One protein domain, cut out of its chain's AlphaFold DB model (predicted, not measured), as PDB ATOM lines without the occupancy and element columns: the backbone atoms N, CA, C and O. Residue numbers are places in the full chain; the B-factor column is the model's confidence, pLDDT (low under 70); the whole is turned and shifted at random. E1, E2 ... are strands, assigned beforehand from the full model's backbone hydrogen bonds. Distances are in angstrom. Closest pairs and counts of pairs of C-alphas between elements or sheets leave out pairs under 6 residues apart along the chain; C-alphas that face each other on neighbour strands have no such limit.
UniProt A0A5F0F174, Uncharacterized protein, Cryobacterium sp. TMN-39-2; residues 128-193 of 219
ATOM      1  N   LEU A 128     125.445 142.351  94.250       93.44
ATOM      2  CA  LEU A 128     124.565 142.435  95.410       93.44
ATOM      3  C   LEU A 128     123.980 141.059  95.754       93.44
ATOM      4  O   LEU A 128     123.781 140.185  94.910       93.44
ATOM      5  N   SER A 129     123.621 140.893  97.021       94.06
ATOM      6  CA  SER A 129     122.837 139.769  97.524       94.06
ATOM      7  C   SER A 129     121.365 140.161  97.647       94.06
ATOM      8  O   SER A 129     121.050 141.280  98.052       94.06
ATOM      9  N   TYR A 130     120.459 139.245  97.295       94.50
ATOM     10  CA  TYR A 130     119.015 139.458  97.388       94.50
ATOM     11  C   TYR A 130     118.397 138.664  98.541       94.50
ATOM     12  O   TYR A 130     118.522 137.440  98.600       94.50
ATOM     13  N   LEU A 131     117.668 139.357  99.416       93.25
ATOM     14  CA  LEU A 131     116.956 138.795 100.560       93.25
ATOM     15  C   LEU A 131     115.467 139.172 100.463       93.25
ATOM     16  O   LEU A 131     115.125 140.356 100.463       93.25
ATOM     17  N   PRO A 132     114.539 138.202 100.391       91.44
ATOM     18  CA  PRO A 132     113.123 138.507 100.185       91.44
ATOM     19  C   PRO A 132     112.464 139.184 101.396       91.44
ATOM     20  O   PRO A 132     111.531 139.966 101.214       91.44
ATOM     21  N   GLY A 133     112.973 138.947 102.607       86.69
ATOM     22  CA  GLY A 133     112.365 139.401 103.857       86.69
ATOM     23  C   GLY A 133     111.346 138.413 104.435       86.69
ATOM     24  O   GLY A 133     111.108 137.358 103.838       86.69
ATOM     25  N   PRO A 134     110.754 138.725 105.596       88.50
ATOM     26  CA  PRO A 134     110.977 139.942 106.382       88.50
ATOM     27  C   PRO A 134     112.356 139.955 107.067       88.50
ATOM     28  O   PRO A 134     112.815 138.932 107.567       88.50
ATOM     29  N   VAL A 135     113.026 141.109 107.073       90.19
ATOM     30  CA  VAL A 135     114.276 141.360 107.814       90.19
ATOM     31  C   VAL A 135     114.069 142.561 108.736       90.19
ATOM     32  O   VAL A 135     113.383 143.510 108.374       90.19
ATOM     33  N   SER A 136     114.663 142.537 109.926       90.19
ATOM     34  CA  SER A 136     114.632 143.674 110.851       90.19
ATOM     35  C   SER A 136     115.393 144.881 110.286       90.19
ATOM     36  O   SER A 136     116.558 144.753 109.910       90.19
ATOM     37  N   GLY A 137     114.760 146.057 110.266       86.25
ATOM     38  CA  GLY A 137     115.361 147.324 109.828       86.25
ATOM     39  C   GLY A 137     116.060 148.122 110.932       86.25
ATOM     40  O   GLY A 137     116.324 149.305 110.743       86.25
ATOM     41  N   LYS A 138     116.357 147.514 112.091       87.06
ATOM     42  CA  LYS A 138     116.891 148.204 113.288       87.06
ATOM     43  C   LYS A 138     118.176 149.021 113.060       87.06
ATOM     44  O   LYS A 138     118.480 149.898 113.862       87.06
ATOM     45  N   HIS A 139     118.932 148.748 111.995       85.88
ATOM     46  CA  HIS A 139     120.148 149.495 111.649       85.88
ATOM     47  C   HIS A 139     119.880 150.873 111.033       85.88
ATOM     48  O   HIS A 139     120.774 151.714 111.045       85.88
ATOM     49  N   LEU A 140     118.677 151.128 110.514       84.81
ATOM     50  CA  LEU A 140     118.315 152.399 109.883       84.81
ATOM     51  C   LEU A 140     117.877 153.418 110.939       84.81
ATOM     52  O   LEU A 140     116.689 153.701 111.106       84.81
ATOM     53  N   LYS A 141     118.839 153.961 111.686       80.88
ATOM     54  CA  LYS A 141     118.597 155.071 112.618       80.88
ATOM     55  C   LYS A 141     118.566 156.405 111.846       80.88
ATOM     56  O   LYS A 141     119.369 156.569 110.933       80.88
ATOM     57  N   PRO A 142     117.662 157.352 112.177       76.62
ATOM     58  CA  PRO A 142     116.702 157.332 113.287       76.62
ATOM     59  C   PRO A 142     115.356 156.659 112.961       76.62
ATOM     60  O   PRO A 142     114.515 156.539 113.838       76.62
ATOM     61  N   TRP A 143     115.098 156.198 111.736       78.19
ATOM     62  CA  TRP A 143     113.784 155.647 111.360       78.19
ATOM     63  C   TRP A 143     113.315 154.478 112.230       78.19
ATOM     64  O   TRP A 143     112.150 154.424 112.618       78.19
ATOM     65  N   ALA A 144     114.233 153.585 112.591       79.94
ATOM     66  CA  ALA A 144     113.955 152.453 113.460       79.94
ATOM     67  C   ALA A 144     113.532 152.841 114.891       79.94
ATOM     68  O   ALA A 144     113.009 151.983 115.595       79.94
ATOM     69  N   SER A 145     113.736 154.088 115.343       82.38
ATOM     70  CA  SER A 145     113.262 154.531 116.664       82.38
ATOM     71  C   SER A 145     111.784 154.923 116.676       82.38
ATOM     72  O   SER A 145     111.199 155.035 117.746       82.38
ATOM     73  N   ARG A 146     111.164 155.115 115.504       81.62
ATOM     74  CA  ARG A 146     109.758 155.534 115.385       81.62
ATOM     75  C   ARG A 146     108.758 154.388 115.563       81.62
ATOM     76  O   ARG A 146     107.569 154.646 115.686       81.62
ATOM     77  N   GLY A 147     109.208 153.135 115.510       83.44
ATOM     78  CA  GLY A 147     108.336 151.964 115.585       83.44
ATOM     79  C   GLY A 147     108.995 150.694 115.052       83.44
ATOM     80  O   GLY A 147     110.217 150.608 114.916       83.44
ATOM     81  N   VAL A 148     108.180 149.693 114.717       84.75
ATOM     82  CA  VAL A 148     108.667 148.417 114.180       84.75
ATOM     83  C   VAL A 148     108.917 148.557 112.681       84.75
ATOM     84  O   VAL A 148     107.981 148.572 111.881       84.75
ATOM     85  N   LEU A 149     110.193 148.642 112.300       86.25
ATOM     86  CA  LEU A 149     110.630 148.728 110.908       86.25
ATOM     87  C   LEU A 149     110.976 147.342 110.349       86.25
ATOM     88  O   LEU A 149     111.973 146.727 110.735       86.25
ATOM     89  N   THR A 150     110.167 146.871 109.403       90.31
ATOM     90  CA  THR A 150     110.359 145.602 108.691       90.31
ATOM     91  C   THR A 150     110.785 145.866 107.256       90.31
ATOM     92  O   THR A 150     110.169 146.657 106.550       90.31
ATOM     93  N   LEU A 151     111.832 145.182 106.805       90.50
ATOM     94  CA  LEU A 151     112.371 145.304 105.459       90.50
ATOM     95  C   LEU A 151     112.032 144.082 104.611       90.50
ATOM     96  O   LEU A 151     112.085 142.936 105.065       90.50
ATOM     97  N   THR A 152     111.720 144.328 103.346       91.56
ATOM     98  CA  THR A 152     111.438 143.308 102.336       91.56
ATOM     99  C   THR A 152     112.191 143.621 101.052       91.56
ATOM    100  O   THR A 152     112.489 144.776 100.752       91.56
ATOM    101  N   ARG A 153     112.497 142.583 100.267       92.50
ATOM    102  CA  ARG A 153     113.254 142.699  99.006       92.50
ATOM    103  C   ARG A 153     114.588 143.448  99.162       92.50
ATOM    104  O   ARG A 153     114.930 144.267  98.313       92.50
ATOM    105  N   VAL A 154     115.314 143.161 100.235       93.44
ATOM    106  CA  VAL A 154     116.594 143.799 100.543       93.44
ATOM    107  C   VAL A 154     117.637 143.375  99.510       93.44
ATOM    108  O   VAL A 154     117.805 142.184  99.239       93.44
ATOM    109  N   MET A 155     118.333 144.351  98.942       94.75
ATOM    110  CA  MET A 155     119.461 144.189  98.034       94.75
ATOM    111  C   MET A 155     120.651 144.951  98.598       94.75
ATOM    112  O   MET A 155     120.603 146.174  98.703       94.75
ATOM    113  N   ARG A 156     121.701 144.226  98.980       93.06
ATOM    114  CA  ARG A 156     122.927 144.803  99.554       93.06
ATOM    115  C   ARG A 156     124.149 143.941  99.237       93.06
ATOM    116  O   ARG A 156     123.971 142.727  99.083       93.06
ATOM    117  N   PRO A 157     125.369 144.500  99.166       91.69
ATOM    118  CA  PRO A 157     126.582 143.699  99.049       91.69
ATOM    119  C   PRO A 157     126.714 142.714 100.220       91.69
ATOM    120  O   PRO A 157     126.183 142.939 101.312       91.69
ATOM    121  N   ALA A 158     127.393 141.591  99.975       84.25
ATOM    122  CA  ALA A 158     127.561 140.538 100.977       84.25
ATOM    123  C   ALA A 158     128.572 140.910 102.076       84.25
ATOM    124  O   ALA A 158     128.388 140.495 103.218       84.25
ATOM    125  N   SER A 159     129.601 141.694 101.738       82.25
ATOM    126  CA  SER A 159     130.659 142.131 102.653       82.25
ATOM    127  C   SER A 159     130.207 143.318 103.508       82.25
ATOM    128  O   SER A 159     129.778 143.150 104.648       82.25
ATOM    129  N   GLU A 160     130.246 144.521 102.938       82.88
ATOM    130  CA  GLU A 160     129.922 145.768 103.621       82.88
ATOM    131  C   GLU A 160     128.604 146.372 103.131       82.88
ATOM    132  O   GLU A 160     128.224 146.257 101.965       82.88
ATOM    133  N   ARG A 161     127.889 147.063 104.028       80.06
ATOM    134  CA  ARG A 161     126.632 147.762 103.705       80.06
ATOM    135  C   ARG A 161     126.903 149.116 103.051       80.06
ATOM    136  O   ARG A 161     126.449 150.146 103.537       80.06
ATOM    137  N   THR A 162     127.671 149.110 101.965       86.75
ATOM    138  CA  THR A 162     128.013 150.332 101.225       86.75
ATOM    139  C   THR A 162     126.799 150.899 100.507       86.75
ATOM    140  O   THR A 162     126.632 152.110 100.428       86.75
ATOM    141  N   ILE A 163     125.921 150.022 100.022       91.00
ATOM    142  CA  ILE A 163     124.644 150.396  99.428       91.00
ATOM    143  C   ILE A 163     123.572 149.382  99.821       91.00
ATOM    144  O   ILE A 163     123.821 148.177  99.855       91.00
ATOM    145  N   GLU A 164     122.379 149.858 100.145       92.06
ATOM    146  CA  GLU A 164     121.249 149.015 100.504       92.06
ATOM    147  C   GLU A 164     119.971 149.573  99.892       92.06
ATOM    148  O   GLU A 164     119.566 150.699 100.173       92.06
ATOM    149  N   PHE A 165     119.313 148.755  99.078       92.75
ATOM    150  CA  PHE A 165     117.987 149.039  98.548       92.75
ATOM    151  C   PHE A 165     116.999 148.083  99.188       92.75
ATOM    152  O   PHE A 165     117.210 146.870  99.158       92.75
ATOM    153  N   ALA A 166     115.895 148.587  99.722       92.25
ATOM    154  CA  ALA A 166     114.821 147.706 100.150       92.25
ATOM    155  C   ALA A 166     113.476 148.418 100.170       92.25
ATOM    156  O   ALA A 166     113.376 149.645 100.148       92.25
ATOM    157  N   ASN A 167     112.428 147.612 100.257       91.75
ATOM    158  CA  ASN A 167     111.119 148.090 100.649       91.75
ATOM    159  C   ASN A 167     110.999 148.027 102.166       91.75
ATOM    160  O   ASN A 167     111.467 147.068 102.780       91.75
ATOM    161  N   TYR A 168     110.329 149.007 102.756       88.56
ATOM    162  CA  TYR A 168     110.083 149.037 104.189       88.56
ATOM    163  C   TYR A 168     108.589 149.068 104.499       88.56
ATOM    164  O   TYR A 168     107.779 149.606 103.738       88.56
ATOM    165  N   GLU A 169     108.259 148.486 105.641       87.69
ATOM    166  CA  GLU A 169     106.998 148.614 106.349       87.69
ATOM    167  C   GLU A 169     107.330 149.126 107.751       87.69
ATOM    168  O   GLU A 169     108.017 148.449 108.518       87.69
ATOM    169  N   LEU A 170     106.890 150.341 108.065       84.88
ATOM    170  CA  LEU A 170     107.029 150.935 109.388       84.88
ATOM    171  C   LEU A 170     105.669 150.883 110.077       84.88
ATOM    172  O   LEU A 170     104.738 151.578 109.668       84.88
ATOM    173  N   ARG A 171     105.565 150.063 111.121       84.31
ATOM    174  CA  ARG A 171     104.391 150.023 111.990       84.31
ATOM    175  C   ARG A 171     104.656 150.912 113.191       84.31
ATOM    176  O   ARG A 171     105.518 150.601 114.014       84.31
ATOM    177  N   VAL A 172     103.933 152.024 113.253       81.25
ATOM    178  CA  VAL A 172     103.931 152.909 114.417       81.25
ATOM    179  C   VAL A 172     102.735 152.508 115.261       81.25
ATOM    180  O   VAL A 172     101.604 152.503 114.768       81.25
ATOM    181  N   ASP A 173     103.002 152.108 116.497       69.81
ATOM    182  CA  ASP A 173     101.943 151.831 117.454       69.81
ATOM    183  C   ASP A 173     101.627 153.134 118.183       69.81
ATOM    184  O   ASP A 173     102.448 153.660 118.933       69.81
ATOM    185  N   THR A 174     100.471 153.709 117.877       64.25
ATOM    186  CA  THR A 174      99.918 154.843 118.620       64.25
ATOM    187  C   THR A 174      98.729 154.329 119.409       64.25
ATOM    188  O   THR A 174      97.936 153.572 118.853       64.25
ATOM    189  N   LEU A 175      98.608 154.718 120.684       58.00
ATOM    190  CA  LEU A 175      97.507 154.339 121.582       58.00
ATOM    191  C   LEU A 175      96.150 154.428 120.848       58.00
ATOM    192  O   LEU A 175      95.633 155.518 120.626       58.00
ATOM    193  N   GLY A 176      95.613 153.280 120.422       62.19
ATOM    194  CA  GLY A 176      94.308 153.157 119.758       62.19
ATOM    195  C   GLY A 176      94.294 153.012 118.226       62.19
ATOM    196  O   GLY A 176      93.238 152.706 117.678       62.19
ATOM    197  N   SER A 177      95.414 153.165 117.504       57.91
ATOM    198  CA  SER A 177      95.460 152.884 116.055       57.91
ATOM    199  C   SER A 177      96.843 152.429 115.566       57.91
ATOM    200  O   SER A 177      97.863 153.061 115.842       57.91
ATOM    201  N   SER A 178      96.880 151.326 114.807       64.88
ATOM    202  CA  SER A 178      98.100 150.817 114.168       64.88
ATOM    203  C   SER A 178      98.165 151.327 112.731       64.88
ATOM    204  O   SER A 178      97.458 150.829 111.854       64.88
ATOM    205  N   ASN A 179      99.016 152.322 112.482       72.75
ATOM    206  CA  ASN A 179      99.259 152.831 111.135       72.75
ATOM    207  C   ASN A 179     100.517 152.177 110.553       72.75
ATOM    208  O   ASN A 179     101.615 152.292 111.105       72.75
ATOM    209  N   ALA A 180     100.356 151.489 109.421       79.75
ATOM    210  CA  ALA A 180     101.462 150.910 108.666       79.75
ATOM    211  C   ALA A 180     101.826 151.825 107.489       79.75
ATOM    212  O   ALA A 180     101.022 152.046 106.581       79.75
ATOM    213  N   GLN A 181     103.047 152.353 107.499       79.62
ATOM    214  CA  GLN A 181     103.611 153.123 106.392       79.62
ATOM    215  C   GLN A 181     104.451 152.213 105.503       79.62
ATOM    216  O   GLN A 181     105.241 151.411 105.997       79.62
ATOM    217  N   PHE A 182     104.319 152.371 104.187       84.12
ATOM    218  CA  PHE A 182     105.025 151.556 103.202       84.12
ATOM    219  C   PHE A 182     105.810 152.435 102.238       84.12
ATOM    220  O   PHE A 182     105.318 153.474 101.799       84.12
ATOM    221  N   GLY A 183     106.985 151.972 101.829       86.00
ATOM    222  CA  GLY A 183     107.780 152.660 100.819       86.00
ATOM    223  C   GLY A 183     108.986 151.853 100.361       86.00
ATOM    224  O   GLY A 183     109.133 150.672 100.685       86.00
ATOM    225  N   GLY A 184     109.837 152.502  99.576       88.56
ATOM    226  CA  GLY A 184     111.176 152.029  99.243       88.56
ATOM    227  C   GLY A 184     112.209 153.008  99.783       88.56
ATOM    228  O   GLY A 184     111.920 154.199  99.887       88.56
ATOM    229  N   PHE A 185     113.394 152.519 100.118       87.19
ATOM    230  CA  PHE A 185     114.528 153.367 100.463       87.19
ATOM    231  C   PHE A 185     115.793 152.896  99.743       87.19
ATOM    232  O   PHE A 185     115.909 151.737  99.331       87.19
ATOM    233  N   CYS A 186     116.735 153.825  99.616       89.56
ATOM    234  CA  CYS A 186     118.115 153.576  99.237       89.56
ATOM    235  C   CYS A 186     118.994 154.194 100.326       89.56
ATOM    236  O   CYS A 186     118.862 155.382 100.614       89.56
ATOM    237  N   ALA A 187     119.841 153.388 100.953       88.44
ATOM    238  CA  ALA A 187     120.853 153.851 101.887       88.44
ATOM    239  C   ALA A 187     122.225 153.674 101.240       88.44
ATOM    240  O   ALA A 187     122.521 152.611 100.697       88.44
ATOM    241  N   VAL A 188     123.058 154.707 101.310       87.44
ATOM    242  CA  VAL A 188     124.433 154.688 100.806       87.44
ATOM    243  C   VAL A 188     125.351 155.066 101.956       87.44
ATOM    244  O   VAL A 188     125.107 156.047 102.657       87.44
ATOM    245  N   ARG A 189     126.398 154.272 102.171       86.88
ATOM    246  CA  ARG A 189     127.460 154.588 103.119       86.88
ATOM    247  C   ARG A 189     128.364 155.638 102.497       86.88
ATOM    248  O   ARG A 189     128.851 155.464 101.384       86.88
ATOM    249  N   LEU A 190     128.620 156.689 103.254       86.50
ATOM    250  CA  LEU A 190     129.578 157.719 102.893       86.50
ATOM    251  C   LEU A 190     130.904 157.423 103.590       86.50
ATOM    252  O   LEU A 190     130.920 156.933 104.720       86.50
ATOM    253  N   SER A 191     132.008 157.670 102.892       86.31
ATOM    254  CA  SER A 191     133.359 157.502 103.436       86.31
ATOM    255  C   SER A 191     133.702 158.585 104.457       86.31
ATOM    256  O   SER A 191     134.471 158.331 105.380       86.31
ATOM    257  N   THR A 192     133.111 159.771 104.317       87.69
ATOM    258  CA  THR A 192     133.316 160.919 105.196       87.69
ATOM    259  C   THR A 192     132.014 161.327 105.886       87.69
ATOM    260  O   THR A 192     130.927 161.164 105.317       87.69
ATOM    261  N   PRO A 193     132.089 161.854 107.122       83.94
ATOM    262  CA  PRO A 193     130.935 162.469 107.756       83.94
ATOM    263  C   PRO A 193     130.526 163.701 106.943       83.94
ATOM    264  O   PRO A 193     131.354 164.562 106.645       83.94
TER     265      PRO A 193
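AT A GLANCE: This is residues 128 to 193 of the 219 residues of an uncharacterized protein of Cryobacterium sp. TMN-39-2 (UniProt A0A5F0F174). Look first for one strongly twisted, curled sheet of four antiparallel strands, E1, E2, E3 and E4 side by side, with E2, E3 and E4 each bent along their length; the long hairpin of E3 and E4 reaches to one end of the longest axis. The long link from E1 to E2 first runs along E2 with residues 135 to 136, then loops over one face of the sheet, on the inside of the bend. The printed part has 66 residues with no named helix and four named strands, E1, E2, E3 and E4 along the chain and in the same order across the sheet, which is all antiparallel; the class is all strand. The whole is only just compact, close to loose, with a radius of gyration of the C-alphas of 12.9 A, and it is flat, spanning 41 by 29 by 15 A.

HOW THE PARTS SIT: Begin at the inner strands, E2, residues 148 to 157, and E3, residues 163 to 174, a hairpin whose directions stand at 177 degrees. Look for N 150 and O 169, 2.8 A apart, and N 165 and O 155, 2.9 A apart, within hydrogen-bond range. E4, residues 177 to 188, is an edge strand and forms a hairpin with E3 at 162 degrees; N 168 and O 183 are 2.9 A apart. E1, residues 128 to 131, is the other edge strand and forms a hairpin with E2 at 146 degrees; N 129 and O 156 are 2.8 A apart. E1 and E4 are apart. Together they are a meander, each strand the antiparallel neighbour of the one before. Residues 135 to 136 pair antiparallel with residues 150 to 151 of E2. E2 bends by 77 degrees at residue 153, E3 by 62 degrees at residue 166 and E4 by 58 degrees at residue 184.

IN THESE COORDINATES: Find C-alpha 128 at (124.565, 142.435, 95.410), where E1 begins; it runs 9.9 A to C-alpha 131. E2 runs 23.9 A from C-alpha 148 at (108.667, 148.417, 114.180) to C-alpha 157. E3 covers 31.6 A from C-alpha 163 to C-alpha 174. E4 covers 32.8 A from C-alpha 177 and ends at C-alpha 188, (124.433, 154.688, 100.806).

THE WHOLE: The two C-alphas farthest apart are those of Gly 176 and Ser 191, 42.5 A. The printed part has no cut. The link from E1 to E2, residues 132 to 147, is long; those from E2 to E3 and from E3 to E4 are tight. Mean pLDDT of the printed part is 84.7; look at residues 173 to 178 for values under 70.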